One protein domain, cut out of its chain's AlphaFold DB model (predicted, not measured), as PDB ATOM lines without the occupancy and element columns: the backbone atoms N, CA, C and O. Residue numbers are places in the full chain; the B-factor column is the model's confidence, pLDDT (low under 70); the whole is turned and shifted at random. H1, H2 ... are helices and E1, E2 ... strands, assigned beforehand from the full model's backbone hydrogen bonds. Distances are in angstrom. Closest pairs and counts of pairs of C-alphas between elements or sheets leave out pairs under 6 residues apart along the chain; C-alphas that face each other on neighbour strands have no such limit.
ATOM      1  N   GLY A  23     -42.723 -34.936 -50.060       62.91
ATOM      2  CA  GLY A  23     -41.726 -34.510 -49.068       62.91
ATOM      3  C   GLY A  23     -41.204 -33.068 -49.242       62.91
ATOM      4  O   GLY A  23     -41.262 -32.300 -48.288       62.91
ATOM      5  N   PRO A  24     -40.677 -32.654 -50.410       67.38
ATOM      6  CA  PRO A  24     -40.189 -31.282 -50.612       67.38
ATOM      7  C   PRO A  24     -41.302 -30.224 -50.687       67.38
ATOM      8  O   PRO A  24     -41.216 -29.211 -49.999       67.38
ATOM      9  N   ILE A  25     -42.358 -30.474 -51.468       72.25
ATOM     10  CA  ILE A  25     -43.484 -29.540 -51.666       72.25
ATOM     11  C   ILE A  25     -44.250 -29.310 -50.357       72.25
ATOM     12  O   ILE A  25     -44.590 -28.188 -49.994       72.25
ATOM     13  N   TYR A  26     -44.506 -30.385 -49.620       74.50
ATOM     14  CA  TYR A  26     -45.166 -30.348 -48.323       74.50
ATOM     15  C   TYR A  26     -44.312 -29.601 -47.296       74.50
ATOM     16  O   TYR A  26     -44.831 -28.740 -46.587       74.50
ATOM     17  N   ARG A  27     -42.992 -29.851 -47.264       78.44
ATOM     18  CA  ARG A  27     -42.060 -29.089 -46.420       78.44
ATOM     19  C   ARG A  27     -42.094 -27.599 -46.746       78.44
ATOM     20  O   ARG A  27     -42.155 -26.796 -45.819       78.44
ATOM     21  N   GLU A  28     -42.098 -27.224 -48.022       82.69
ATOM     22  CA  GLU A  28     -42.177 -25.818 -48.429       82.69
ATOM     23  C   GLU A  28     -43.478 -25.154 -47.952       82.69
ATOM     24  O   GLU A  28     -43.420 -24.109 -47.302       82.69
ATOM     25  N   ARG A  29     -44.632 -25.807 -48.159       82.00
ATOM     26  CA  ARG A  29     -45.939 -25.296 -47.708       82.00
ATOM     27  C   ARG A  29     -45.959 -24.996 -46.212       82.00
ATOM     28  O   ARG A  29     -46.308 -23.891 -45.802       82.00
ATOM     29  N   TRP A  30     -45.508 -25.950 -45.402       82.00
ATOM     30  CA  TRP A  30     -45.390 -25.775 -43.954       82.00
ATOM     31  C   TRP A  30     -44.379 -24.705 -43.557       82.00
ATOM     32  O   TRP A  30     -44.612 -23.978 -42.596       82.00
ATOM     33  N   SER A  31     -43.266 -24.591 -44.284       86.19
ATOM     34  CA  SER A  31     -42.262 -23.548 -44.044       86.19
ATOM     35  C   SER A  31     -42.869 -22.167 -44.250       86.19
ATOM     36  O   SER A  31     -42.703 -21.280 -43.413       86.19
ATOM     37  N   PHE A  32     -43.624 -21.998 -45.337       87.00
ATOM     38  CA  PHE A  32     -44.348 -20.769 -45.611       87.00
ATOM     39  C   PHE A  32     -45.415 -20.490 -44.546       87.00
ATOM     40  O   PHE A  32     -45.464 -19.381 -44.019       87.00
ATOM     41  N   MET A  33     -46.232 -21.476 -44.168       83.62
ATOM     42  CA  MET A  33     -47.229 -21.283 -43.112       83.62
ATOM     43  C   MET A  33     -46.584 -20.922 -41.773       83.62
ATOM     44  O   MET A  33     -47.056 -20.009 -41.101       83.62
ATOM     45  N   HIS A  34     -45.486 -21.576 -41.393       88.19
ATOM     46  CA  HIS A  34     -44.746 -21.243 -40.175       88.19
ATOM     47  C   HIS A  34     -44.230 -19.799 -40.207       88.19
ATOM     48  O   HIS A  34     -44.367 -19.060 -39.232       88.19
ATOM     49  N   LEU A  35     -43.734 -19.345 -41.362       89.56
ATOM     50  CA  LEU A  35     -43.371 -17.944 -41.564       89.56
ATOM     51  C   LEU A  35     -44.578 -17.005 -41.403       89.56
ATOM     52  O   LEU A  35     -44.450 -15.945 -40.787       89.56
ATOM     53  N   GLN A  36     -45.751 -17.377 -41.919       85.94
ATOM     54  CA  GLN A  36     -46.975 -16.590 -41.747       85.94
ATOM     55  C   GLN A  36     -47.443 -16.553 -40.288       85.94
ATOM     56  O   GLN A  36     -47.797 -15.484 -39.796       85.94
ATOM     57  N   LEU A  37     -47.367 -17.664 -39.552       85.31
ATOM     58  CA  LEU A  37     -47.664 -17.696 -38.117       85.31
ATOM     59  C   LEU A  37     -46.710 -16.792 -37.327       85.31
ATOM     60  O   LEU A  37     -47.153 -16.031 -36.465       85.31
ATOM     61  N   LEU A  38     -45.418 -16.792 -37.669       89.94
ATOM     62  CA  LEU A  38     -44.448 -15.872 -37.077       89.94
ATOM     63  C   LEU A  38     -44.795 -14.404 -37.382       89.94
ATOM     64  O   LEU A  38     -44.746 -13.561 -36.487       89.94
ATOM     65  N   ARG A  39     -45.209 -14.086 -38.614       88.19
ATOM     66  CA  ARG A  39     -45.683 -12.739 -38.992       88.19
ATOM     67  C   ARG A  39     -46.940 -12.335 -38.224       88.19
ATOM     68  O   ARG A  39     -47.026 -11.202 -37.761       88.19
ATOM     69  N   GLN A  40     -47.876 -13.260 -38.022       84.88
ATOM     70  CA  GLN A  40     -49.051 -13.031 -37.182       84.88
ATOM     71  C   GLN A  40     -48.671 -12.815 -35.710       84.88
ATOM     72  O   GLN A  40     -49.313 -12.019 -35.031       84.88
ATOM     73  N   HIS A  41     -47.634 -13.481 -35.191       87.62
ATOM     74  CA  HIS A  41     -47.130 -13.216 -33.837       87.62
ATOM     75  C   HIS A  41     -46.564 -11.801 -33.719       87.62
ATOM     76  O   HIS A  41     -46.915 -11.087 -32.784       87.62
ATOM     77  N   VAL A  42     -45.772 -11.368 -34.706       90.56
ATOM     78  CA  VAL A  42     -45.304  -9.976 -34.795       90.56
ATOM     79  C   VAL A  42     -46.493  -9.011 -34.815       90.56
ATOM     80  O   VAL A  42     -46.510  -8.059 -34.045       90.56
ATOM     81  N   GLN A  43     -47.522  -9.287 -35.624       84.94
ATOM     82  CA  GLN A  43     -48.734  -8.465 -35.689       84.94
ATOM     83  C   GLN A  43     -49.435  -8.331 -34.337       84.94
ATOM     84  O   GLN A  43     -49.758  -7.220 -33.931       84.94
ATOM     85  N   ARG A  44     -49.679  -9.449 -33.642       86.00
ATOM     86  CA  ARG A  44     -50.348  -9.434 -32.334       86.00
ATOM     87  C   ARG A  44     -49.529  -8.656 -31.304       86.00
ATOM     88  O   ARG A  44     -50.088  -7.894 -30.530       86.00
ATOM     89  N   GLU A  45     -48.203  -8.791 -31.315       90.75
ATOM     90  CA  GLU A  45     -47.327  -8.057 -30.390       90.75
ATOM     91  C   GLU A  45     -47.162  -6.564 -30.730       90.75
ATOM     92  O   GLU A  45     -46.741  -5.781 -29.868       90.75
ATOM     93  N   CYS A  46     -47.510  -6.161 -31.956       87.12
ATOM     94  CA  CYS A  46     -47.626  -4.764 -32.368       87.12
ATOM     95  C   CYS A  46     -48.878  -4.067 -31.814       87.12
ATOM     96  O   CYS A  46     -48.906  -2.836 -31.768       87.12
ATOM     97  N   GLU A  47     -49.910  -4.806 -31.399       84.38
ATOM     98  CA  GLU A  47     -51.136  -4.206 -30.872       84.38
ATOM     99  C   GLU A  47     -50.830  -3.344 -29.634       84.38
ATOM    100  O   GLU A  47     -50.159  -3.767 -28.693       84.38
ATOM    101  N   GLY A  48     -51.285  -2.087 -29.657       84.69
ATOM    102  CA  GLY A  48     -51.060  -1.120 -28.577       84.69
ATOM    103  C   GLY A  48     -49.648  -0.520 -28.502       84.69
ATOM    104  O   GLY A  48     -49.364   0.218 -27.559       84.69
ATOM    105  N   ARG A  49     -48.756  -0.802 -29.463       89.06
ATOM    106  CA  ARG A  49     -47.412  -0.196 -29.515       89.06
ATOM    107  C   ARG A  49     -47.441   1.217 -30.098       89.06
ATOM    108  O   ARG A  49     -48.299   1.558 -30.909       89.06
ATOM    109  N   ASP A  50     -46.475   2.040 -29.689       89.00
ATOM    110  CA  ASP A  50     -46.353   3.417 -30.171       89.00
ATOM    111  C   ASP A  50     -45.860   3.496 -31.638       89.00
ATOM    112  O   ASP A  50     -45.238   2.554 -32.147       89.00
ATOM    113  N   PRO A  51     -46.088   4.627 -32.339       84.62
ATOM    114  CA  PRO A  51     -45.680   4.788 -33.737       84.62
ATOM    115  C   PRO A  51     -44.172   4.639 -33.992       84.62
ATOM    116  O   PRO A  51     -43.776   4.219 -35.081       84.62
ATOM    117  N   VAL A  52     -43.320   4.962 -33.012       89.69
ATOM    118  CA  VAL A  52     -41.858   4.859 -33.145       89.69
ATOM    119  C   VAL A  52     -41.439   3.391 -33.163       89.69
ATOM    120  O   VAL A  52     -40.631   2.988 -34.003       89.69
ATOM    121  N   MET A  53     -42.009   2.571 -32.279       90.62
ATOM    122  CA  MET A  53     -41.824   1.123 -32.289       90.62
ATOM    123  C   MET A  53     -42.360   0.515 -33.587       90.62
ATOM    124  O   MET A  53     -41.665  -0.281 -34.220       90.62
ATOM    125  N   MET A  54     -43.543   0.937 -34.037       86.75
ATOM    126  CA  MET A  54     -44.123   0.452 -35.292       86.75
ATOM    127  C   MET A  54     -43.236   0.756 -36.505       86.75
ATOM    128  O   MET A  54     -43.053  -0.111 -37.359       86.75
ATOM    129  N   ALA A  55     -42.607   1.933 -36.556       83.94
ATOM    130  CA  ALA A  55     -41.646   2.269 -37.605       83.94
ATOM    131  C   ALA A  55     -40.396   1.368 -37.572       83.94
ATOM    132  O   ALA A  55     -39.923   0.925 -38.623       83.94
ATOM    133  N   LYS A  56     -39.877   1.038 -36.379       89.88
ATOM    134  CA  LYS A  56     -38.748   0.099 -36.223       89.88
ATOM    135  C   LYS A  56     -39.116  -1.314 -36.675       89.88
ATOM    136  O   LYS A  56     -38.334  -1.940 -37.386       89.88
ATOM    137  N   VAL A  57     -40.302  -1.796 -36.303       89.81
ATOM    138  CA  VAL A  57     -40.817  -3.106 -36.731       89.81
ATOM    139  C   VAL A  57     -40.988  -3.160 -38.246       89.81
ATOM    140  O   VAL A  57     -40.514  -4.104 -38.875       89.81
ATOM    141  N   ALA A  58     -41.602  -2.135 -38.844       84.44
ATOM    142  CA  ALA A  58     -41.750  -2.044 -40.293       84.44
ATOM    143  C   ALA A  58     -40.383  -2.086 -40.994       84.44
ATOM    144  O   ALA A  58     -40.195  -2.871 -41.917       84.44
ATOM    145  N   SER A  59     -39.403  -1.318 -40.503       86.50
ATOM    146  CA  SER A  59     -38.030  -1.341 -41.021       86.50
ATOM    147  C   SER A  59     -37.381  -2.730 -40.912       86.50
ATOM    148  O   SER A  59     -36.798  -3.219 -41.879       86.50
ATOM    149  N   ALA A  60     -37.542  -3.422 -39.779       90.81
ATOM    150  CA  ALA A  60     -37.010  -4.771 -39.587       90.81
ATOM    151  C   ALA A  60     -37.626  -5.799 -40.553       90.81
ATOM    152  O   ALA A  60     -36.898  -6.630 -41.090       90.81
ATOM    153  N   LEU A  61     -38.936  -5.715 -40.811       87.50
ATOM    154  CA  LEU A  61     -39.661  -6.585 -41.749       87.50
ATOM    155  C   LEU A  61     -39.320  -6.332 -43.226       87.50
ATOM    156  O   LEU A  61     -39.650  -7.153 -44.081       87.50
ATOM    157  N   LEU A  62     -38.683  -5.201 -43.525       82.00
ATOM    158  CA  LEU A  62     -38.251  -4.805 -44.867       82.00
ATOM    159  C   LEU A  62     -36.766  -5.053 -45.120       82.00
ATOM    160  O   LEU A  62     -36.304  -4.921 -46.254       82.00
ATOM    161  N   ALA A  63     -36.009  -5.386 -44.077       86.19
ATOM    162  CA  ALA A  63     -34.606  -5.719 -44.227       86.19
ATOM    163  C   ALA A  63     -34.450  -6.937 -45.160       86.19
ATOM    164  O   ALA A  63     -35.267  -7.858 -45.091       86.19
ATOM    165  N   PRO A  64     -33.391  -6.985 -45.990       84.62
ATOM    166  CA  PRO A  64     -33.082  -8.166 -46.786       84.62
ATOM    167  C   PRO A  64     -33.012  -9.418 -45.909       84.62
ATOM    168  O   PRO A  64     -32.398  -9.410 -44.836       84.62
ATOM    169  N   ASP A  65     -33.622 -10.499 -46.382       86.25
ATOM    170  CA  ASP A  65     -33.677 -11.769 -45.658       86.25
ATOM    171  C   ASP A  65     -32.339 -12.538 -45.702       86.25
ATOM    172  O   ASP A  65     -32.072 -13.386 -44.849       86.25
ATOM    173  N   GLN A  66     -31.474 -12.185 -46.664       87.19
ATOM    174  CA  GLN A  66     -30.182 -12.814 -46.947       87.19
ATOM    175  C   GLN A  66     -30.313 -14.322 -47.215       87.19
ATOM    176  O   GLN A  66     -29.476 -15.112 -46.781       87.19
ATOM    177  N   GLY A  67     -31.384 -14.724 -47.910       87.44
ATOM    178  CA  GLY A  67     -31.684 -16.123 -48.218       87.44
ATOM    179  C   GLY A  67     -32.345 -16.895 -47.072       87.44
ATOM    180  O   GLY A  67     -32.487 -18.114 -47.165       87.44
ATOM    181  N   ILE A  68     -32.737 -16.214 -45.985       91.44
ATOM    182  CA  ILE A  68     -33.448 -16.803 -44.843       91.44
ATOM    183  C   ILE A  68     -34.734 -15.999 -44.588       91.44
ATOM    184  O   ILE A  68     -34.716 -15.059 -43.785       91.44
ATOM    185  N   PRO A  69     -35.875 -16.388 -45.194       90.62
ATOM    186  CA  PRO A  69     -37.136 -15.635 -45.131       90.62
ATOM    187  C   PRO A  69     -37.660 -15.324 -43.720       90.62
ATOM    188  O   PRO A  69     -38.402 -14.364 -43.513       90.62
ATOM    189  N   PHE A  70     -37.263 -16.113 -42.720       93.44
ATOM    190  CA  PHE A  70     -37.633 -15.922 -41.315       93.44
ATOM    191  C   PHE A  70     -36.907 -14.764 -40.631       93.44
ATOM    192  O   PHE A  70     -37.414 -14.220 -39.650       93.44
ATOM    193  N   ARG A  71     -35.726 -14.371 -41.120       94.25
ATOM    194  CA  ARG A  71     -34.845 -13.416 -40.438       94.25
ATOM    195  C   ARG A  71     -35.502 -12.050 -40.197       94.25
ATOM    196  O   ARG A  71     -35.394 -11.568 -39.068       94.25
ATOM    197  N   PRO A  72     -36.204 -11.424 -41.163       93.19
ATOM    198  CA  PRO A  72     -36.891 -10.152 -40.925       93.19
ATOM    199  C   PRO A  72     -37.975 -10.258 -39.841       93.19
ATOM    200  O   PRO A  72     -38.037  -9.425 -38.936       93.19
ATOM    201  N   ALA A  73     -38.789 -11.318 -39.881       93.81
ATOM    202  CA  ALA A  73     -39.866 -11.536 -38.914       93.81
ATOM    203  C   ALA A  73     -39.334 -11.877 -37.510       93.81
ATOM    204  O   ALA A  73     -39.833 -11.344 -36.521       93.81
ATOM    205  N   ALA A  74     -38.277 -12.687 -37.412       96.12
ATOM    206  CA  ALA A  74     -37.613 -12.990 -36.146       96.12
ATOM    207  C   ALA A  74     -36.997 -11.731 -35.512       96.12
ATOM    208  O   ALA A  74     -37.192 -11.483 -34.325       96.12
ATOM    209  N   LYS A  75     -36.330 -10.884 -36.310       96.44
ATOM    210  CA  LYS A  75     -35.800  -9.592 -35.845       96.44
ATOM    211  C   LYS A  75     -36.904  -8.671 -35.336       96.44
ATOM    212  O   LYS A  75     -36.756  -8.080 -34.272       96.44
ATOM    213  N   ALA A  76     -38.005  -8.563 -36.075       95.12
ATOM    214  CA  ALA A  76     -39.158  -7.772 -35.660       95.12
ATOM    215  C   ALA A  76     -39.747  -8.259 -34.326       95.12
ATOM    216  O   ALA A  76     -40.020  -7.448 -33.443       95.12
ATOM    217  N   LEU A  77     -39.876  -9.578 -34.150       96.31
ATOM    218  CA  LEU A  77     -40.356 -10.170 -32.903       96.31
ATOM    219  C   LEU A  77     -39.395  -9.907 -31.734       96.31
ATOM    220  O   LEU A  77     -39.825  -9.502 -30.658       96.31
ATOM    221  N   ALA A  78     -38.089 -10.084 -31.941       97.25
ATOM    222  CA  ALA A  78     -37.077  -9.811 -30.922       97.25
ATOM    223  C   ALA A  78     -37.110  -8.338 -30.464       97.25
ATOM    224  O   ALA A  78     -37.103  -8.063 -29.262       97.25
ATOM    225  N   LEU A  79     -37.259  -7.396 -31.408       96.81
ATOM    226  CA  LEU A  79     -37.428  -5.967 -31.118       96.81
ATOM    227  C   LEU A  79     -38.658  -5.700 -30.239       96.81
ATOM    228  O   LEU A  79     -38.543  -5.012 -29.224       96.81
ATOM    229  N   LEU A  80     -39.814  -6.277 -30.585       96.00
ATOM    230  CA  LEU A  80     -41.057  -6.142 -29.812       96.00
ATOM    231  C   LEU A  80     -40.932  -6.700 -28.389       96.00
ATOM    232  O   LEU A  80     -41.511  -6.154 -27.446       96.00
ATOM    233  N   ARG A  81     -40.118  -7.743 -28.221       96.44
ATOM    234  CA  ARG A  81     -39.827  -8.370 -26.927       96.44
ATOM    235  C   ARG A  81     -38.666  -7.718 -26.179       96.44
ATOM    236  O   ARG A  81     -38.423  -8.065 -25.021       96.44
ATOM    237  N   SER A  82     -37.990  -6.738 -26.779       96.38
ATOM    238  CA  SER A  82     -36.802  -6.082 -26.214       96.38
ATOM    239  C   SER A  82     -35.685  -7.081 -25.881       96.38
ATOM    240  O   SER A  82     -35.162  -7.087 -24.767       96.38
ATOM    241  N   VAL A  83     -35.368  -7.964 -26.831       97.00
ATOM    242  CA  VAL A  83     -34.239  -8.907 -26.781       97.00
ATOM    243  C   VAL A  83     -33.480  -8.885 -28.106       97.00
ATOM    244  O   VAL A  83     -34.007  -8.428 -29.122       97.00
ATOM    245  N   ASP A  84     -32.255  -9.401 -28.108       96.06
ATOM    246  CA  ASP A  84     -31.475  -9.542 -29.334       96.06
ATOM    247  C   ASP A  84     -31.947 -10.742 -30.161       96.06
ATOM    248  O   ASP A  84     -32.201 -11.830 -29.641       96.06
ATOM    249  N   CYS A  85     -32.013 -10.556 -31.480       96.38
ATOM    250  CA  CYS A  85     -32.215 -11.649 -32.431       96.38
ATOM    251  C   CYS A  85     -30.875 -12.350 -32.718       96.38
ATOM    252  O   CYS A  85     -30.350 -12.259 -33.830       96.38
ATOM    253  N   ASP A  86     -30.313 -13.001 -31.703       95.94
ATOM    254  CA  ASP A  86     -29.135 -13.865 -31.837       95.94
ATOM    255  C   ASP A  86     -29.444 -15.154 -32.631       95.94
ATOM    256  O   ASP A  86     -30.597 -15.443 -32.974       95.94
ATOM    257  N   ASP A  87     -28.412 -15.940 -32.951       95.56
ATOM    258  CA  ASP A  87     -28.560 -17.176 -33.736       95.56
ATOM    259  C   ASP A  87     -29.482 -18.197 -33.049       95.56
ATOM    260  O   ASP A  87     -30.212 -18.930 -33.717       95.56
ATOM    261  N   ALA A  88     -29.513 -18.208 -31.711       96.19
ATOM    262  CA  ALA A  88     -30.413 -19.051 -30.932       96.19
ATOM    263  C   ALA A  88     -31.879 -18.620 -31.077       96.19
ATOM    264  O   ALA A  88     -32.749 -19.467 -31.292       96.19
ATOM    265  N   PHE A  89     -32.160 -17.315 -31.009       97.00
ATOM    266  CA  PHE A  89     -33.492 -16.763 -31.252       97.00
ATOM    267  C   PHE A  89     -33.955 -17.054 -32.680       97.00
ATOM    268  O   PHE A  89     -35.081 -17.509 -32.882       97.00
ATOM    269  N   LEU A  90     -33.086 -16.829 -33.672       96.25
ATOM    270  CA  LEU A  90     -33.395 -17.081 -35.078       96.25
ATOM    271  C   LEU A  90     -33.689 -18.563 -35.331       96.25
ATOM    272  O   LEU A  90     -34.704 -18.879 -35.948       96.25
ATOM    273  N   LEU A  91     -32.851 -19.468 -34.816       96.00
ATOM    274  CA  LEU A  91     -33.074 -20.908 -34.924       96.00
ATOM    275  C   LEU A  91     -34.434 -21.300 -34.326       96.00
ATOM    276  O   LEU A  91     -35.213 -21.992 -34.975       96.00
ATOM    277  N   ARG A  92     -34.757 -20.807 -33.124       95.75
ATOM    278  CA  ARG A  92     -36.042 -21.067 -32.450       95.75
ATOM    279  C   ARG A  92     -37.239 -20.492 -33.205       95.75
ATOM    280  O   ARG A  92     -38.293 -21.114 -33.222       95.75
ATOM    281  N   ALA A  93     -37.083 -19.340 -33.855       95.50
ATOM    282  CA  ALA A  93     -38.113 -18.764 -34.718       95.50
ATOM    283  C   ALA A  93     -38.346 -19.596 -35.992       95.50
ATOM    284  O   ALA A  93     -39.439 -19.563 -36.550       95.50
ATOM    285  N   MET A  94     -37.324 -20.314 -36.465       94.50
ATOM    286  CA  MET A  94     -37.349 -21.068 -37.720       94.50
ATOM    287  C   MET A  94     -37.761 -22.529 -37.569       94.50
ATOM    288  O   MET A  94     -38.318 -23.090 -38.510       94.50
ATOM    289  N   ILE A  95     -37.460 -23.149 -36.427       93.19
ATOM    290  CA  ILE A  95     -37.845 -24.536 -36.170       93.19
ATOM    291  C   ILE A  95     -39.366 -24.645 -36.196       93.19
ATOM    292  O   ILE A  95     -40.075 -23.903 -35.515       93.19
ATOM    293  N   THR A  96     -39.846 -25.600 -36.982       89.94
ATOM    294  CA  THR A  96     -41.258 -25.947 -37.119       89.94
ATOM    295  C   THR A  96     -41.471 -27.425 -36.806       89.94
ATOM    296  O   THR A  96     -40.513 -28.197 -36.711       89.94
ATOM    297  N   ALA A  97     -42.728 -27.828 -36.654       86.69
ATOM    298  CA  ALA A  97     -43.128 -29.210 -36.458       86.69
ATOM    299  C   ALA A  97     -44.211 -29.589 -37.468       86.69
ATOM    300  O   ALA A  97     -45.270 -28.965 -37.534       86.69
ATOM    301  N   PHE A  98     -43.960 -30.661 -38.214       83.31
ATOM    302  CA  PHE A  98     -44.991 -31.381 -38.944       83.31
ATOM    303  C   PHE A  98     -45.749 -32.238 -37.947       83.31
ATOM    304  O   PHE A  98     -45.163 -33.159 -37.381       83.31
ATOM    305  N   MET A  99     -47.026 -31.946 -37.728       80.94
ATOM    306  CA  MET A  99     -47.876 -32.760 -36.868       80.94
ATOM    307  C   MET A  99     -48.999 -33.394 -37.662       80.94
ATOM    308  O   MET A  99     -49.739 -32.681 -38.337       80.94
ATOM    309  N   LEU A 100     -49.149 -34.709 -37.536       79.94
ATOM    310  CA  LEU A 100     -50.225 -35.457 -38.168       79.94
ATOM    311  C   LEU A 100     -50.677 -36.634 -37.298       79.94
ATOM    312  O   LEU A 100     -49.825 -37.329 -36.740       79.94
ATOM    313  N   PRO A 101     -51.988 -36.921 -37.240       82.00
ATOM    314  CA  PRO A 101     -53.113 -36.116 -37.740       82.00
ATOM    315  C   PRO A 101     -53.446 -34.937 -36.803       82.00
ATOM    316  O   PRO A 101     -52.957 -34.865 -35.678       82.00
ATOM    317  N   GLU A 102     -54.337 -34.036 -37.226       82.56
ATOM    318  CA  GLU A 102     -54.907 -33.000 -36.340       82.56
ATOM    319  C   GLU A 102     -55.926 -33.580 -35.342       82.56
ATOM    320  O   GLU A 102     -56.125 -33.025 -34.256       82.56
ATOM    321  N   VAL A 103     -56.554 -34.707 -35.701       87.06
ATOM    322  CA  VAL A 103     -57.450 -35.485 -34.834       87.06
ATOM    323  C   VAL A 103     -56.949 -36.912 -34.730       87.06
ATOM    324  O   VAL A 103     -56.910 -37.647 -35.715       87.06
ATOM    325  N   VAL A 104     -56.610 -37.308 -33.513       89.25
ATOM    326  CA  VAL A 104     -56.216 -38.664 -33.164       89.25
ATOM    327  C   VAL A 104     -57.463 -39.461 -32.778       89.25
ATOM    328  O   VAL A 104     -58.170 -39.109 -31.834       89.25
ATOM    329  N   ASP A 105     -57.720 -40.556 -33.484       90.31
ATOM    330  CA  ASP A 105     -58.784 -41.512 -33.186       90.31
ATOM    331  C   ASP A 105     -58.162 -42.851 -32.745       90.31
ATOM    332  O   ASP A 105     -57.760 -43.668 -33.584       90.31
ATOM    333  N   PRO A 106     -58.073 -43.115 -31.428       89.56
ATOM    334  CA  PRO A 106     -57.432 -44.323 -30.923       89.56
ATOM    335  C   PRO A 106     -58.273 -45.592 -31.139       89.56
ATOM    336  O   PRO A 106     -57.784 -46.686 -30.866       89.56
ATOM    337  N   THR A 107     -59.522 -45.480 -31.617       89.12
ATOM    338  CA  THR A 107     -60.421 -46.633 -31.831       89.12
ATOM    339  C   THR A 107     -60.330 -47.241 -33.224       89.12
ATOM    340  O   THR A 107     -60.917 -48.295 -33.466       89.12
ATOM    341  N   VAL A 108     -59.579 -46.619 -34.136       84.56
ATOM    342  CA  VAL A 108     -59.359 -47.168 -35.476       84.56
ATOM    343  C   VAL A 108     -58.707 -48.559 -35.363       84.56
ATOM    344  O   VAL A 108     -57.680 -48.695 -34.690       84.56
ATOM    345  N   PRO A 109     -59.265 -49.609 -36.002       76.31
ATOM    346  CA  PRO A 109     -58.701 -50.954 -35.950       76.31
ATOM    347  C   PRO A 109     -57.241 -51.020 -36.413       76.31
ATOM    348  O   PRO A 109     -56.836 -50.363 -37.374       76.31
ATOM    349  N   ALA A 110     -56.446 -51.869 -35.757       67.31
ATOM    350  CA  ALA A 110     -55.085 -52.159 -36.193       67.31
ATOM    351  C   ALA A 110     -55.091 -52.869 -37.561       67.31
ATOM    352  O   ALA A 110     -55.819 -53.839 -37.743       67.31
ATOM    353  N   GLY A 111     -54.264 -52.403 -38.506       58.31
ATOM    354  CA  GLY A 111     -54.092 -53.037 -39.823       58.31
ATOM    355  C   GLY A 111     -54.906 -52.426 -40.970       58.31
ATOM    356  O   GLY A 111     -54.786 -52.895 -42.097       58.31
ATOM    357  N   LEU A 112     -55.694 -51.376 -40.723       59.03
ATOM    358  CA  LEU A 112     -56.167 -50.498 -41.796       59.03
ATOM    359  C   LEU A 112     -55.027 -49.571 -42.241       59.03
ATOM    360  O   LEU A 112     -54.220 -49.153 -41.410       59.03
ATOM    361  N   ASP A 113     -55.002 -49.217 -43.530       53.44
ATOM    362  CA  ASP A 113     -53.965 -48.427 -44.235       53.44
ATOM    363  C   ASP A 113     -53.798 -46.972 -43.722       53.44
ATOM    364  O   ASP A 113     -53.184 -46.124 -44.356       53.44
ATOM    365  N   ILE A 114     -54.383 -46.664 -42.561       57.25
ATOM    366  CA  ILE A 114     -54.381 -45.359 -41.892       57.25
ATOM    367  C   ILE A 114     -53.938 -45.544 -40.429       57.25
ATOM    368  O   ILE A 114     -54.506 -44.977 -39.493       57.25
ATOM    369  N   ALA A 115     -52.933 -46.399 -40.212       52.00
ATOM    370  CA  ALA A 115     -52.370 -46.701 -38.895       52.00
ATOM    371  C   ALA A 115     -51.938 -45.438 -38.119       52.00
ATOM    372  O   ALA A 115     -51.951 -45.463 -36.882       52.00
ATOM    373  N   ASP A 116     -51.647 -44.354 -38.845       64.06
ATOM    374  CA  ASP A 116     -51.219 -43.048 -38.347       64.06
ATOM    375  C   ASP A 116     -52.312 -42.274 -37.601       64.06
ATOM    376  O   ASP A 116     -51.991 -41.361 -36.857       64.06
ATOM    377  N   CYS A 117     -53.594 -42.648 -37.705       74.88
ATOM    378  CA  CYS A 117     -54.663 -41.932 -36.994       74.88
ATOM    379  C   CYS A 117     -54.730 -42.204 -35.487       74.88
ATOM    380  O   CYS A 117     -55.439 -41.499 -34.777       74.88
ATOM    381  N   ARG A 118     -54.030 -43.226 -34.984       85.69
ATOM    382  CA  ARG A 118     -54.122 -43.660 -33.573       85.69
ATOM    383  C   ARG A 118     -53.152 -42.936 -32.644       85.69
ATOM    384  O   ARG A 118     -53.282 -43.027 -31.423       85.69
ATOM    385  N   SER A 119     -52.190 -42.231 -33.223       88.19
ATOM    386  CA  SER A 119     -51.151 -41.503 -32.509       88.19
ATOM    387  C   SER A 119     -50.931 -40.161 -33.180       88.19
ATOM    388  O   SER A 119     -50.999 -40.068 -34.399       88.19
ATOM    389  N   LEU A 120     -50.600 -39.141 -32.397       87.25
ATOM    390  CA  LEU A 120     -50.030 -37.920 -32.944       87.25
ATOM    391  C   LEU A 120     -48.568 -38.200 -33.290       87.25
ATOM    392  O   LEU A 120     -47.775 -38.539 -32.409       87.25
ATOM    393  N   ASN A 121     -48.213 -38.060 -34.559       86.44
ATOM    394  CA  ASN A 121     -46.841 -38.125 -35.032       86.44
ATOM    395  C   ASN A 121     -46.342 -36.705 -35.263       86.44
ATOM    396  O   ASN A 121     -47.000 -35.903 -35.928       86.44
ATOM    397  N   MET A 122     -45.173 -36.406 -34.713       87.12
ATOM    398  CA  MET A 122     -44.504 -35.131 -34.883       87.12
ATOM    399  C   MET A 122     -43.129 -35.340 -35.506       87.12
ATOM    400  O   MET A 122     -42.352 -36.155 -35.011       87.12
ATOM    401  N   SER A 123     -42.802 -34.533 -36.511       88.19
ATOM    402  CA  SER A 123     -41.459 -34.429 -37.081       88.19
ATOM    403  C   SER A 123     -40.983 -32.982 -37.050       88.19
ATOM    404  O   SER A 123     -41.621 -32.096 -37.613       88.19
ATOM    405  N   LEU A 124     -39.854 -32.730 -36.400       89.69
ATOM    406  CA  LEU A 124     -39.277 -31.399 -36.246       89.69
ATOM    407  C   LEU A 124     -38.395 -31.057 -37.433       89.69
ATOM    408  O   LEU A 124     -37.612 -31.889 -37.888       89.69
ATOM    409  N   CYS A 125     -38.506 -29.826 -37.921       90.31
ATOM    410  CA  CYS A 125     -37.830 -29.417 -39.136       90.31
ATOM    411  C   CYS A 125     -37.248 -28.014 -39.067       90.31
ATOM    412  O   CYS A 125     -37.837 -27.100 -38.492       90.31
ATOM    413  N   LEU A 126     -36.095 -27.859 -39.714       91.94
ATOM    414  CA  LEU A 126     -35.466 -26.576 -39.975       91.94
ATOM    415  C   LEU A 126     -35.458 -26.329 -41.492       91.94
ATOM    416  O   LEU A 126     -34.691 -26.978 -42.209       91.94
ATOM    417  N   PRO A 127     -36.305 -25.419 -42.001       88.25
ATOM    418  CA  PRO A 127     -36.551 -25.321 -43.437       88.25
ATOM    419  C   PRO A 127     -35.431 -24.636 -44.226       88.25
ATOM    420  O   PRO A 127     -35.221 -24.950 -45.396       88.25
ATOM    421  N   TYR A 128     -34.671 -23.750 -43.579       89.25
ATOM    422  CA  TYR A 128     -33.525 -23.069 -44.180       89.25
ATOM    423  C   TYR A 128     -32.275 -23.300 -43.338       89.25
ATOM    424  O   TYR A 128     -32.336 -23.322 -42.111       89.25
ATOM    425  N   SER A 129     -31.133 -23.453 -44.004       88.44
ATOM    426  CA  SER A 129     -29.858 -23.658 -43.324       88.44
ATOM    427  C   SER A 129     -29.445 -22.405 -42.555       88.44
ATOM    428  O   SER A 129     -29.280 -21.335 -43.136       88.44
ATOM    429  N   VAL A 130     -29.217 -22.570 -41.255       88.94
ATOM    430  CA  VAL A 130     -28.578 -21.580 -40.383       88.94
ATOM    431  C   VAL A 130     -27.499 -22.266 -39.548       88.94
ATOM    432  O   VAL A 130     -27.613 -23.471 -39.295       88.94
ATOM    433  N   PRO A 131     -26.448 -21.543 -39.123       86.81
ATOM    434  CA  PRO A 131     -25.503 -22.070 -38.148       86.81
ATOM    435  C   PRO A 131     -26.238 -22.550 -36.893       86.81
ATOM    436  O   PRO A 131     -27.112 -21.853 -36.379       86.81
ATOM    437  N   LEU A 132     -25.892 -23.745 -36.407       92.94
ATOM    438  CA  LEU A 132     -26.403 -24.234 -35.131       92.94
ATOM    439  C   LEU A 132     -25.544 -23.635 -34.007       92.94
ATOM    440  O   LEU A 132     -24.346 -23.913 -33.962       92.94
ATOM    441  N   PRO A 133     -26.118 -22.834 -33.093       93.81
ATOM    442  CA  PRO A 133     -25.376 -22.183 -32.011       93.81
ATOM    443  C   PRO A 133     -24.954 -23.146 -30.883       93.81
ATOM    444  O   PRO A 133     -24.327 -22.708 -29.924       93.81
ATOM    445  N   GLY A 134     -25.309 -24.431 -30.976       93.75
ATOM    446  CA  GLY A 134     -25.000 -25.484 -30.006       93.75
ATOM    447  C   GLY A 134     -25.647 -26.818 -30.395       93.75
ATOM    448  O   GLY A 134     -26.311 -26.918 -31.433       93.75
ATOM    449  N   LYS A 135     -25.489 -27.850 -29.557       93.38
ATOM    450  CA  LYS A 135     -26.172 -29.143 -29.718       93.38
ATOM    451  C   LYS A 135     -27.678 -28.962 -29.515       93.38
ATOM    452  O   LYS A 135     -28.111 -28.529 -28.448       93.38
ATOM    453  N   VAL A 136     -28.467 -29.347 -30.514       94.62
ATOM    454  CA  VAL A 136     -29.928 -29.200 -30.511       94.62
ATOM    455  C   VAL A 136     -30.602 -30.461 -29.967       94.62
ATOM    456  O   VAL A 136     -30.288 -31.571 -30.398       94.62
ATOM    457  N   THR A 137     -31.533 -30.274 -29.029       94.75
ATOM    458  CA  THR A 137     -32.456 -31.303 -28.507       94.75
ATOM    459  C   THR A 137     -33.832 -30.680 -28.254       94.75
ATOM    460  O   THR A 137     -33.966 -29.451 -28.258       94.75
ATOM    461  N   PHE A 138     -34.863 -31.505 -28.040       94.94
ATOM    462  CA  PHE A 138     -36.244 -31.023 -27.941       94.94
ATOM    463  C   PHE A 138     -36.994 -31.600 -26.753       94.94
ATOM    464  O   PHE A 138     -37.137 -32.816 -26.657       94.94
ATOM    465  N   ALA A 139     -37.548 -30.726 -25.913       94.88
ATOM    466  CA  ALA A 139     -38.497 -31.110 -24.874       94.88
ATOM    467  C   ALA A 139     -39.921 -30.890 -25.378       94.88
ATOM    468  O   ALA A 139     -40.246 -29.831 -25.921       94.88
ATOM    469  N   ILE A 140     -40.766 -31.897 -25.189       94.31
ATOM    470  CA  ILE A 140     -42.124 -31.950 -25.722       94.31
ATOM    471  C   ILE A 140     -43.078 -32.128 -24.559       94.31
ATOM    472  O   ILE A 140     -42.927 -33.038 -23.745       94.31
ATOM    473  N   GLU A 141     -44.071 -31.258 -24.478       96.12
ATOM    474  CA  GLU A 141     -45.058 -31.262 -23.406       96.12
ATOM    475  C   GLU A 141     -46.454 -31.138 -24.001       96.12
ATOM    476  O   GLU A 141     -46.665 -30.347 -24.920       96.12
ATOM    477  N   VAL A 142     -47.412 -31.902 -23.476       95.38
ATOM    478  CA  VAL A 142     -48.826 -31.767 -23.850       95.38
ATOM    479  C   VAL A 142     -49.628 -31.333 -22.643       95.38
ATOM    480  O   VAL A 142     -49.504 -31.906 -21.559       95.38
ATOM    481  N   PHE A 143     -50.472 -30.338 -22.875       96.69
ATOM    482  CA  PHE A 143     -51.384 -29.759 -21.911       96.69
ATOM    483  C   PHE A 143     -52.824 -30.026 -22.342       96.69
ATOM    484  O   PHE A 143     -53.156 -29.926 -23.527       96.69
ATOM    485  N   ASP A 144     -53.675 -30.380 -21.386       95.25
ATOM    486  CA  ASP A 144     -55.114 -30.487 -21.611       95.25
ATOM    487  C   ASP A 144     -55.793 -29.101 -21.646       95.25
ATOM    488  O   ASP A 144     -55.155 -28.051 -21.520       95.25
ATOM    489  N   ARG A 145     -57.121 -29.081 -21.804       91.56
ATOM    490  CA  ARG A 145     -57.912 -27.840 -21.815       91.56
ATOM    491  C   ARG A 145     -57.829 -27.046 -20.502       91.56
ATOM    492  O   ARG A 145     -58.024 -25.832 -20.536       91.56
ATOM    493  N   ALA A 146     -57.586 -27.704 -19.369       94.75
ATOM    494  CA  ALA A 146     -57.424 -27.048 -18.072       94.75
ATOM    495  C   ALA A 146     -56.005 -26.478 -17.879       94.75
ATOM    496  O   ALA A 146     -55.754 -25.784 -16.895       94.75
ATOM    497  N   GLY A 147     -55.089 -26.742 -18.818       94.81
ATOM    498  CA  GLY A 147     -53.687 -26.347 -18.736       94.81
ATOM    499  C   GLY A 147     -52.835 -27.312 -17.911       94.81
ATOM    500  O   GLY A 147     -51.685 -26.992 -17.610       94.81
ATOM    501  N   ALA A 148     -53.358 -28.484 -17.538       96.62
ATOM    502  CA  ALA A 148     -52.591 -29.493 -16.824       96.62
ATOM    503  C   ALA A 148     -51.677 -30.250 -17.795       96.62
ATOM    504  O   ALA A 148     -52.102 -30.664 -18.874       96.62
ATOM    505  N   LYS A 149     -50.412 -30.450 -17.407       97.19
ATOM    506  CA  LYS A 149     -49.461 -31.261 -18.176       97.19
ATOM    507  C   LYS A 149     -49.847 -32.737 -18.064       97.19
ATOM    508  O   LYS A 149     -49.747 -33.315 -16.986       97.19
ATOM    509  N   VAL A 150     -50.239 -33.338 -19.183       96.44
ATOM    510  CA  VAL A 150     -50.678 -34.743 -19.276       96.44
ATOM    511  C   VAL A 150     -49.650 -35.651 -19.949       96.44
ATOM    512  O   VAL A 150     -49.725 -36.868 -19.821       96.44
ATOM    513  N   PHE A 151     -48.665 -35.073 -20.641       95.56
ATOM    514  CA  PHE A 151     -47.565 -35.809 -21.263       95.56
ATOM    515  C   PHE A 151     -46.273 -34.986 -21.232       95.56
ATOM    516  O   PHE A 151     -46.297 -33.753 -21.313       95.56
ATOM    517  N   GLY A 152     -45.138 -35.677 -21.140       94.00
ATOM    518  CA  GLY A 152     -43.806 -35.105 -21.279       94.00
ATOM    519  C   GLY A 152     -42.865 -36.103 -21.945       94.00
ATOM    520  O   GLY A 152     -42.838 -37.267 -21.557       94.00
ATOM    521  N   GLY A 153     -42.092 -35.641 -22.923       90.75
ATOM    522  CA  GLY A 153     -41.100 -36.438 -23.633       90.75
ATOM    523  C   GLY A 153     -39.902 -35.599 -24.065       90.75
ATOM    524  O   GLY A 153     -39.937 -34.367 -24.010       90.75
ATOM    525  N   MET A 154     -38.844 -36.277 -24.496       91.06
ATOM    526  CA  MET A 154     -37.602 -35.657 -24.941       91.06
ATOM    527  C   MET A 154     -37.112 -36.358 -26.211       91.06
ATOM    528  O   MET A 154     -37.134 -37.584 -26.292       91.06
ATOM    529  N   VAL A 155     -36.670 -35.582 -27.199       87.44
ATOM    530  CA  VAL A 155     -35.880 -36.082 -28.333       87.44
ATOM    531  C   VAL A 155     -34.416 -35.858 -27.963       87.44
ATOM    532  O   VAL A 155     -33.895 -34.747 -28.099       87.44
ATOM    533  N   GLU A 156     -33.805 -36.887 -27.373       73.25
ATOM    534  CA  GLU A 156     -32.487 -36.814 -26.718       73.25
ATOM    535  C   GLU A 156     -31.308 -36.968 -27.683       73.25
ATOM    536  O   GLU A 156     -30.217 -36.441 -27.424       73.25
ATOM    537  N   ASP A 157     -31.524 -37.655 -28.806       74.81
ATOM    538  CA  ASP A 157     -30.495 -37.841 -29.819       74.81
ATOM    539  C   ASP A 157     -30.063 -36.480 -30.374       74.81
ATOM    540  O   ASP A 157     -30.884 -35.648 -30.775       74.81
ATOM    541  N   ALA A 158     -28.745 -36.241 -30.360       62.94
ATOM    542  CA  ALA A 158     -28.152 -35.006 -30.856       62.94
ATOM    543  C   ALA A 158     -28.610 -34.782 -32.296       62.94
ATOM    544  O   ALA A 158     -28.182 -35.499 -33.198       62.94
ATOM    545  N   THR A 159     -29.486 -33.805 -32.511       80.94
ATOM    546  CA  THR A 159     -30.089 -33.634 -33.826       80.94
ATOM    547  C   THR A 159     -29.154 -32.800 -34.691       80.94
ATOM    548  O   THR A 159     -28.924 -31.620 -34.411       80.94
ATOM    549  N   SER A 160     -28.579 -33.414 -35.725       88.69
ATOM    550  CA  SER A 160     -27.723 -32.700 -36.672       88.69
ATOM    551  C   SER A 160     -28.541 -31.741 -37.547       88.69
ATOM    552  O   SER A 160     -29.767 -31.840 -37.644       88.69
ATOM    553  N   LEU A 161     -27.863 -30.815 -38.231       87.94
ATOM    554  CA  LEU A 161     -28.518 -29.947 -39.213       87.94
ATOM    555  C   LEU A 161     -29.223 -30.772 -40.300       87.94
ATOM    556  O   LEU A 161     -30.348 -30.451 -40.681       87.94
ATOM    557  N   ASP A 162     -28.592 -31.848 -40.768       87.81
ATOM    558  CA  ASP A 162     -29.170 -32.723 -41.785       87.81
ATOM    559  C   ASP A 162     -30.409 -33.455 -41.263       87.81
ATOM    560  O   ASP A 162     -31.400 -33.562 -41.985       87.81
ATOM    561  N   ASP A 163     -30.410 -33.879 -39.998       88.50
ATOM    562  CA  ASP A 163     -31.585 -34.502 -39.387       88.50
ATOM    563  C   ASP A 163     -32.761 -33.527 -39.294       88.50
ATOM    564  O   ASP A 163     -33.888 -33.905 -39.616       88.50
ATOM    565  N   LEU A 164     -32.513 -32.259 -38.947       89.00
ATOM    566  CA  LEU A 164     -33.547 -31.217 -38.944       89.00
ATOM    567  C   LEU A 164     -34.048 -30.898 -40.356       89.00
ATOM    568  O   LEU A 164     -35.249 -30.747 -40.575       89.00
ATOM    569  N   ARG A 165     -33.165 -30.821 -41.354       85.81
ATOM    570  CA  ARG A 165     -33.576 -30.564 -42.747       85.81
ATOM    571  C   ARG A 165     -34.374 -31.725 -43.337       85.81
ATOM    572  O   ARG A 165     -35.262 -31.523 -44.171       85.81
ATOM    573  N   MET A 166     -34.071 -32.942 -42.895       84.12
ATOM    574  CA  MET A 166     -34.741 -34.172 -43.316       84.12
ATOM    575  C   MET A 166     -35.906 -34.576 -42.406       84.12
ATOM    576  O   MET A 166     -36.510 -35.616 -42.652       84.12
ATOM    577  N   ALA A 167     -36.241 -33.757 -41.403       86.44
ATOM    578  CA  ALA A 167     -37.320 -33.987 -40.447       86.44
ATOM    579  C   ALA A 167     -37.240 -35.345 -39.716       86.44
ATOM    580  O   ALA A 167     -38.247 -36.020 -39.508       86.44
ATOM    581  N   ARG A 168     -36.022 -35.763 -39.348       86.25
ATOM    582  CA  ARG A 168     -35.736 -37.052 -38.690       86.25
ATOM    583  C   ARG A 168     -35.860 -37.012 -37.169       86.25
ATOM    584  O   ARG A 168     -36.014 -38.062 -36.553       86.25
ATOM    585  N   ALA A 169     -35.822 -35.825 -36.566       88.69
ATOM    586  CA  ALA A 169     -36.165 -35.656 -35.159       88.69
ATOM    587  C   ALA A 169     -37.676 -35.830 -34.997       88.69
ATOM    588  O   ALA A 169     -38.448 -34.929 -35.325       88.69
ATOM    589  N   THR A 170     -38.092 -37.005 -34.532       88.81
ATOM    590  CA  THR A 170     -39.505 -37.376 -34.447       88.81
ATOM    591  C   THR A 170     -39.928 -37.707 -33.024       88.81
ATOM    592  O   THR A 170     -39.122 -38.105 -32.187       88.81
ATOM    593  N   CYS A 171     -41.214 -37.526 -32.746       88.94
ATOM    594  CA  CYS A 171     -41.855 -37.953 -31.514       88.94
ATOM    595  C   CYS A 171     -43.246 -38.488 -31.840       88.94
ATOM    596  O   CYS A 171     -43.934 -37.959 -32.712       88.94
ATOM    597  N   GLN A 172     -43.664 -39.526 -31.123       90.06
ATOM    598  CA  GLN A 172     -44.994 -40.094 -31.245       90.06
ATOM    599  C   GLN A 172     -45.694 -40.060 -29.888       90.06
ATOM    600  O   GLN A 172     -45.136 -40.496 -28.882       90.06
ATOM    601  N   ILE A 173     -46.936 -39.582 -29.880       90.44
ATOM    602  CA  ILE A 173     -47.798 -39.541 -28.699       90.44
ATOM    603  C   ILE A 173     -48.999 -40.438 -28.976       90.44
ATOM    604  O   ILE A 173     -49.781 -40.182 -29.892       90.44
ATOM    605  N   LYS A 174     -49.142 -41.519 -28.210       91.38
ATOM    606  CA  LYS A 174     -50.234 -42.477 -28.405       91.38
ATOM    607  C   LYS A 174     -51.553 -41.868 -27.946       91.38
ATOM    608  O   LYS A 174     -51.687 -41.455 -26.797       91.38
ATOM    609  N   GLY A 175     -52.561 -41.875 -28.816       89.31
ATOM    610  CA  GLY A 175     -53.898 -41.383 -28.473       89.31
ATOM    611  C   GLY A 175     -54.604 -42.231 -27.418       89.31
ATOM    612  O   GLY A 175     -55.502 -41.741 -26.743       89.31
ATOM    613  N   SER A 176     -54.187 -43.491 -27.245       91.88
ATOM    614  CA  SER A 176     -54.692 -44.380 -26.191       91.88
ATOM    615  C   SER A 176     -54.431 -43.855 -24.785       91.88
ATOM    616  O   SER A 176     -55.193 -44.172 -23.875       91.88
ATOM    617  N   ASP A 177     -53.378 -43.056 -24.622       92.50
ATOM    618  CA  ASP A 177     -52.902 -42.576 -23.325       92.50
ATOM    619  C   ASP A 177     -53.594 -41.257 -22.933       92.50
ATOM    620  O   ASP A 177     -53.375 -40.719 -21.850       92.50
ATOM    621  N   LEU A 178     -54.453 -40.739 -23.819       94.25
ATOM    622  CA  LEU A 178     -55.169 -39.480 -23.680       94.25
ATOM    623  C   LEU A 178     -56.694 -39.717 -23.696       94.25
ATOM    624  O   LEU A 178     -57.237 -40.586 -24.395       94.25
ATOM    625  N   SER A 179     -57.414 -38.928 -22.900       94.62
ATOM    626  CA  SER A 179     -58.879 -38.860 -22.948       94.62
ATOM    627  C   SER A 179     -59.355 -38.138 -24.211       94.62
ATOM    628  O   SER A 179     -58.575 -37.469 -24.882       94.62
ATOM    629  N   ASP A 180     -60.643 -38.243 -24.544       94.38
ATOM    630  CA  ASP A 180     -61.200 -37.388 -25.595       94.38
ATOM    631  C   ASP A 180     -61.142 -35.920 -25.159       94.38
ATOM    632  O   ASP A 180     -61.437 -35.584 -24.008       94.38
ATOM    633  N   GLY A 181     -60.756 -35.035 -26.074       92.25
ATOM    634  CA  GLY A 181     -60.644 -33.616 -25.781       92.25
ATOM    635  C   GLY A 181     -59.680 -32.858 -26.680       92.25
ATOM    636  O   GLY A 181     -59.111 -33.379 -27.640       92.25
ATOM    637  N   ARG A 182     -59.521 -31.577 -26.343       92.19
ATOM    638  CA  ARG A 182     -58.597 -30.649 -26.996       92.19
ATOM    639  C   ARG A 182     -57.304 -30.558 -26.202       92.19
ATOM    640  O   ARG A 182     -57.349 -30.366 -24.986       92.19
ATOM    641  N   TYR A 183     -56.187 -30.582 -26.915       92.50
ATOM    642  CA  TYR A 183     -54.852 -30.521 -26.344       92.50
ATOM    643  C   TYR A 183     -54.015 -29.412 -26.982       92.50
ATOM    644  O   TYR A 183     -54.220 -29.027 -28.139       92.50
ATOM    645  N   GLN A 184     -53.058 -28.904 -26.211       92.75
ATOM    646  CA  GLN A 184     -52.012 -28.002 -26.673       92.75
ATOM    647  C   GLN A 184     -50.659 -28.665 -26.444       92.75
ATOM    648  O   GLN A 184     -50.278 -28.954 -25.314       92.75
ATOM    649  N   MET A 185     -49.929 -28.902 -27.524       92.19
ATOM    650  CA  MET A 185     -48.554 -29.365 -27.482       92.19
ATOM    651  C   MET A 185     -47.610 -28.167 -27.538       92.19
ATOM    652  O   MET A 185     -47.817 -27.234 -28.316       92.19
ATOM    653  N   ARG A 186     -46.550 -28.222 -26.738       94.44
ATOM    654  CA  ARG A 186     -45.454 -27.263 -26.718       94.44
ATOM    655  C   ARG A 186     -44.143 -27.984 -26.991       94.44
ATOM    656  O   ARG A 186     -43.850 -28.989 -26.348       94.44
ATOM    657  N   VAL A 187     -43.341 -27.430 -27.895       93.62
ATOM    658  CA  VAL A 187     -41.976 -27.886 -28.161       93.62
ATOM    659  C   VAL A 187     -41.000 -26.793 -27.756       93.62
ATOM    660  O   VAL A 187     -41.045 -25.672 -28.270       93.62
ATOM    661  N   ARG A 188     -40.091 -27.123 -26.838       94.69
ATOM    662  CA  ARG A 188     -38.954 -26.273 -26.481       94.69
ATOM    663  C   ARG A 188     -37.709 -26.778 -27.196       94.69
ATOM    664  O   ARG A 188     -37.392 -27.960 -27.122       94.69
ATOM    665  N   THR A 189     -37.000 -25.873 -27.870       94.88
ATOM    666  CA  THR A 189     -35.689 -26.166 -28.468       94.88
ATOM    667  C   THR A 189     -34.592 -25.840 -27.457       94.88
ATOM    668  O   THR A 189     -34.359 -24.663 -27.142       94.88
ATOM    669  N   LEU A 190     -33.913 -26.879 -26.976       95.25
ATOM    670  CA  LEU A 190     -32.811 -26.783 -26.027       95.25
ATOM    671  C   LEU A 190     -31.483 -26.753 -26.778       95.25
ATOM    672  O   LEU A 190     -31.284 -27.503 -27.736       95.25
ATOM    673  N   LEU A 191     -30.575 -25.895 -26.316       95.00
ATOM    674  CA  LEU A 191     -29.241 -25.722 -26.891       95.00
ATOM    675  C   LEU A 191     -28.197 -26.050 -25.832       95.00
ATOM    676  O   LEU A 191     -28.173 -25.415 -24.781       95.00
ATOM    677  N   ASP A 192     -27.384 -27.075 -26.082       94.50
ATOM    678  CA  ASP A 192     -26.427 -27.623 -25.110       94.50
ATOM    679  C   ASP A 192     -27.092 -27.973 -23.765       94.50
ATOM    680  O   ASP A 192     -26.558 -27.715 -22.688       94.50
ATOM    681  N   GLY A 193     -28.319 -28.506 -23.831       92.62
ATOM    682  CA  GLY A 193     -29.141 -28.835 -22.662       92.62
ATOM    683  C   GLY A 193     -29.751 -27.627 -21.938       92.62
ATOM    684  O   GLY A 193     -30.428 -27.807 -20.930       92.62
ATOM    685  N   LYS A 194     -29.542 -26.398 -22.429       94.75
ATOM    686  CA  LYS A 194     -30.107 -25.181 -21.833       94.75
ATOM    687  C   LYS A 194     -31.486 -24.876 -22.402       94.75
ATOM    688  O   LYS A 194     -31.683 -24.871 -23.621       94.75
ATOM    689  N   GLU A 195     -32.411 -24.559 -21.503       94.94
ATOM    690  CA  GLU A 195     -33.763 -24.104 -21.829       94.94
ATOM    691  C   GLU A 195     -33.747 -22.754 -22.585       94.94
ATOM    692  O   GLU A 195     -32.808 -21.958 -22.430       94.94
ATOM    693  N   PRO A 196     -34.760 -22.477 -23.428       94.81
ATOM    694  CA  PRO A 196     -34.927 -21.175 -24.064       94.81
ATOM    695  C   PRO A 196     -35.157 -20.068 -23.028       94.81
ATOM    696  O   PRO A 196     -35.663 -20.311 -21.931       94.81
ATOM    697  N   ARG A 197     -34.828 -18.823 -23.396       95.25
ATOM    698  CA  ARG A 197     -35.207 -17.657 -22.581       95.25
ATOM    699  C   ARG A 197     -36.728 -17.519 -22.586       95.25
ATOM    700  O   ARG A 197     -37.370 -17.859 -23.573       95.25
ATOM    701  N   GLU A 198     -37.294 -16.913 -21.545       94.19
ATOM    702  CA  GLU A 198     -38.743 -16.665 -21.438       94.19
ATOM    703  C   GLU A 198     -39.330 -15.962 -22.676       94.19
ATOM    704  O   GLU A 198     -40.433 -16.264 -23.118       94.19
ATOM    705  N   LYS A 199     -38.562 -15.038 -23.260       95.31
ATOM    706  CA  LYS A 199     -38.962 -14.236 -24.419       95.31
ATOM    707  C   LYS A 199     -38.609 -14.863 -25.767       95.31
ATOM    708  O   LYS A 199     -38.904 -14.258 -26.799       95.31
ATOM    709  N   ASP A 200     -37.974 -16.028 -25.800       94.38
ATOM    710  CA  ASP A 200     -37.689 -16.691 -27.069       94.38
ATOM    711  C   ASP A 200     -38.984 -17.223 -27.712       94.38
ATOM    712  O   ASP A 200     -40.006 -17.402 -27.039       94.38
ATOM    713  N   PRO A 201     -38.995 -17.455 -29.033       92.19
ATOM    714  CA  PRO A 201     -40.122 -18.090 -29.695       92.19
ATOM    715  C   PRO A 201     -40.337 -19.502 -29.149       92.19
ATOM    716  O   PRO A 201     -39.389 -20.271 -28.977       92.19
ATOM    717  N   VAL A 202     -41.599 -19.836 -28.899       86.81
ATOM    718  CA  VAL A 202     -42.031 -21.168 -28.478       86.81
ATOM    719  C   VAL A 202     -42.904 -21.739 -29.581       86.81
ATOM    720  O   VAL A 202     -43.786 -21.050 -30.096       86.81
ATOM    721  N   LEU A 203     -42.649 -22.995 -29.938       89.75
ATOM    722  CA  LEU A 203     -43.449 -23.706 -30.916       89.75
ATOM    723  C   LEU A 203     -44.629 -24.366 -30.202       89.75
ATOM    724  O   LEU A 203     -44.443 -25.221 -29.334       89.75
ATOM    725  N   GLU A 204     -45.841 -23.951 -30.554       89.19
ATOM    726  CA  GLU A 204     -47.072 -24.468 -29.968       89.19
ATOM    727  C   GLU A 204     -48.044 -24.893 -31.056       89.19
ATOM    728  O   GLU A 204     -48.270 -24.173 -32.029       89.19
ATOM    729  N   HIS A 205     -48.670 -26.045 -30.851       86.75
ATOM    730  CA  HIS A 205     -49.675 -26.563 -31.759       86.75
ATOM    731  C   HIS A 205     -50.845 -27.169 -30.997       86.75
ATOM    732  O   HIS A 205     -50.720 -27.607 -29.854       86.75
ATOM    733  N   ARG A 206     -52.008 -27.196 -31.641       87.88
ATOM    734  CA  ARG A 206     -53.229 -27.775 -31.084       87.88
ATOM    735  C   ARG A 206     -53.583 -29.036 -31.852       87.88
ATOM    736  O   ARG A 206     -53.376 -29.088 -33.059       87.88
ATOM    737  N   PHE A 207     -54.134 -30.010 -31.146       88.56
ATOM    738  CA  PHE A 207     -54.694 -31.221 -31.736       88.56
ATOM    739  C   PHE A 207     -55.857 -31.717 -30.878       88.56
ATOM    740  O   PHE A 207     -56.083 -31.232 -29.760       88.56
ATOM    741  N   PHE A 208     -56.600 -32.677 -31.410       90.81
ATOM    742  CA  PHE A 208     -57.717 -33.306 -30.725       90.81
ATOM    743  C   PHE A 208     -57.496 -34.803 -30.594       90.81
ATOM    744  O   PHE A 208     -56.889 -35.434 -31.455       90.81
ATOM    745  N   VAL A 209     -58.041 -35.368 -29.527       92.12
ATOM    746  CA  VAL A 209     -58.285 -36.804 -29.419       92.12
ATOM    747  C   VAL A 209     -59.794 -36.978 -29.438       92.12
ATOM    748  O   VAL A 209     -60.492 -36.365 -28.628       92.12
ATOM    749  N   LEU A 210     -60.302 -37.756 -30.392       92.69
ATOM    750  CA  LEU A 210     -61.731 -38.021 -30.505       92.69
ATOM    751  C   LEU A 210     -61.978 -39.428 -31.041       92.69
ATOM    752  O   LEU A 210     -61.788 -39.720 -32.223       92.69
TER     753      LEU A 210
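Overview. This is residues 23 to 210 of the 506 residues of an uncharacterized protein of Planctomycetes bacterium (UniProt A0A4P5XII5). Two antiparallel sheets lie face to face as a sandwich, E4-E3-E6-E7 over E1-E2-E5, and a cluster of four helices, H1 to H4, sits at one end of it. The long H1 reaches from beside E1 into the cluster, H2 and H3 make a helical hairpin at the far end, and H4 packs between H3 and E6. The 188 printed residues hold six named helices and seven named strands, in the order H1 H2 H3 H4 E1 H5 E2 E3 E4 H6 E5 E6 E7, a mixed class. The whole is compact, with a radius of gyration of the C-alphas of 17.6 A, and elongated, spanning 57 by 36 by 32 A.

Along the chain. Find C-alpha 23 at (-41.726, -34.510, -49.068); from there H1 runs 34.6 A to residue 46. Next come H2, residues 51 to 62, 16.5 A; H3, 70 to 81, 16.4 A; and H4, 87 to 94. E1 is residues 96 to 100, H5 115 to 118 and E2 119 to 125. E3, 136 to 143, covers 23.1 A; E4, 149 to 159, covers 25.0 A and bends by 52 degrees at residue 156. After H6, 161 to 165, and E5, 169 to 174, look for E6 at C-alpha 181, (-60.644, -33.616, -25.781); it runs 32.4 A to residue 191. E7, 203 to 209, ends at (-58.285, -36.804, -29.419).

Arrangement. In the sandwich, the facing parts are 8.4 A centre to centre, with strands at 25 degrees. In the twisted larger sheet, look at N 140 and O 153, 2.9 A, for the hairpin E3 and E4; N 139 and O 188, 3.0 A, for E3 and E6; and N 185 and O 205, 2.8 A, for the hairpin E6 and E7. In the other, N 98 and O 123 are 2.8 A apart for E1 and E2, and N 122 and O 171 2.8 A for E2 and E5. H1 grazes this sheet with residues 26 to 35, and H5 with 116 to 118; H6 stands at its level. H4 is on the larger sheet, 8.5 A high. H1 touches H3 with residues 35 to 46 alone, closest C-alphas Val 42 and Leu 77, 5.3 A, a shallow tilt of 25 degrees, the same way. H2 touches H3, closest C-alphas Leu 61 and Pro 72, 4.6 A. H1, H2, H3, H4 and H6 have every O i to N i+4 pair within hydrogen-bond range; H5 is too short for one.

Size, cuts and confidence. The C-alphas farthest apart, Val 52 and Gly 111, are 59.6 A apart. The printed part has no cut. The links E1 to H5 and E6 to E7 are long. Mean pLDDT of the printed part is 88.4; residues 23 to 24, 110 to 116 and 158 are under 70.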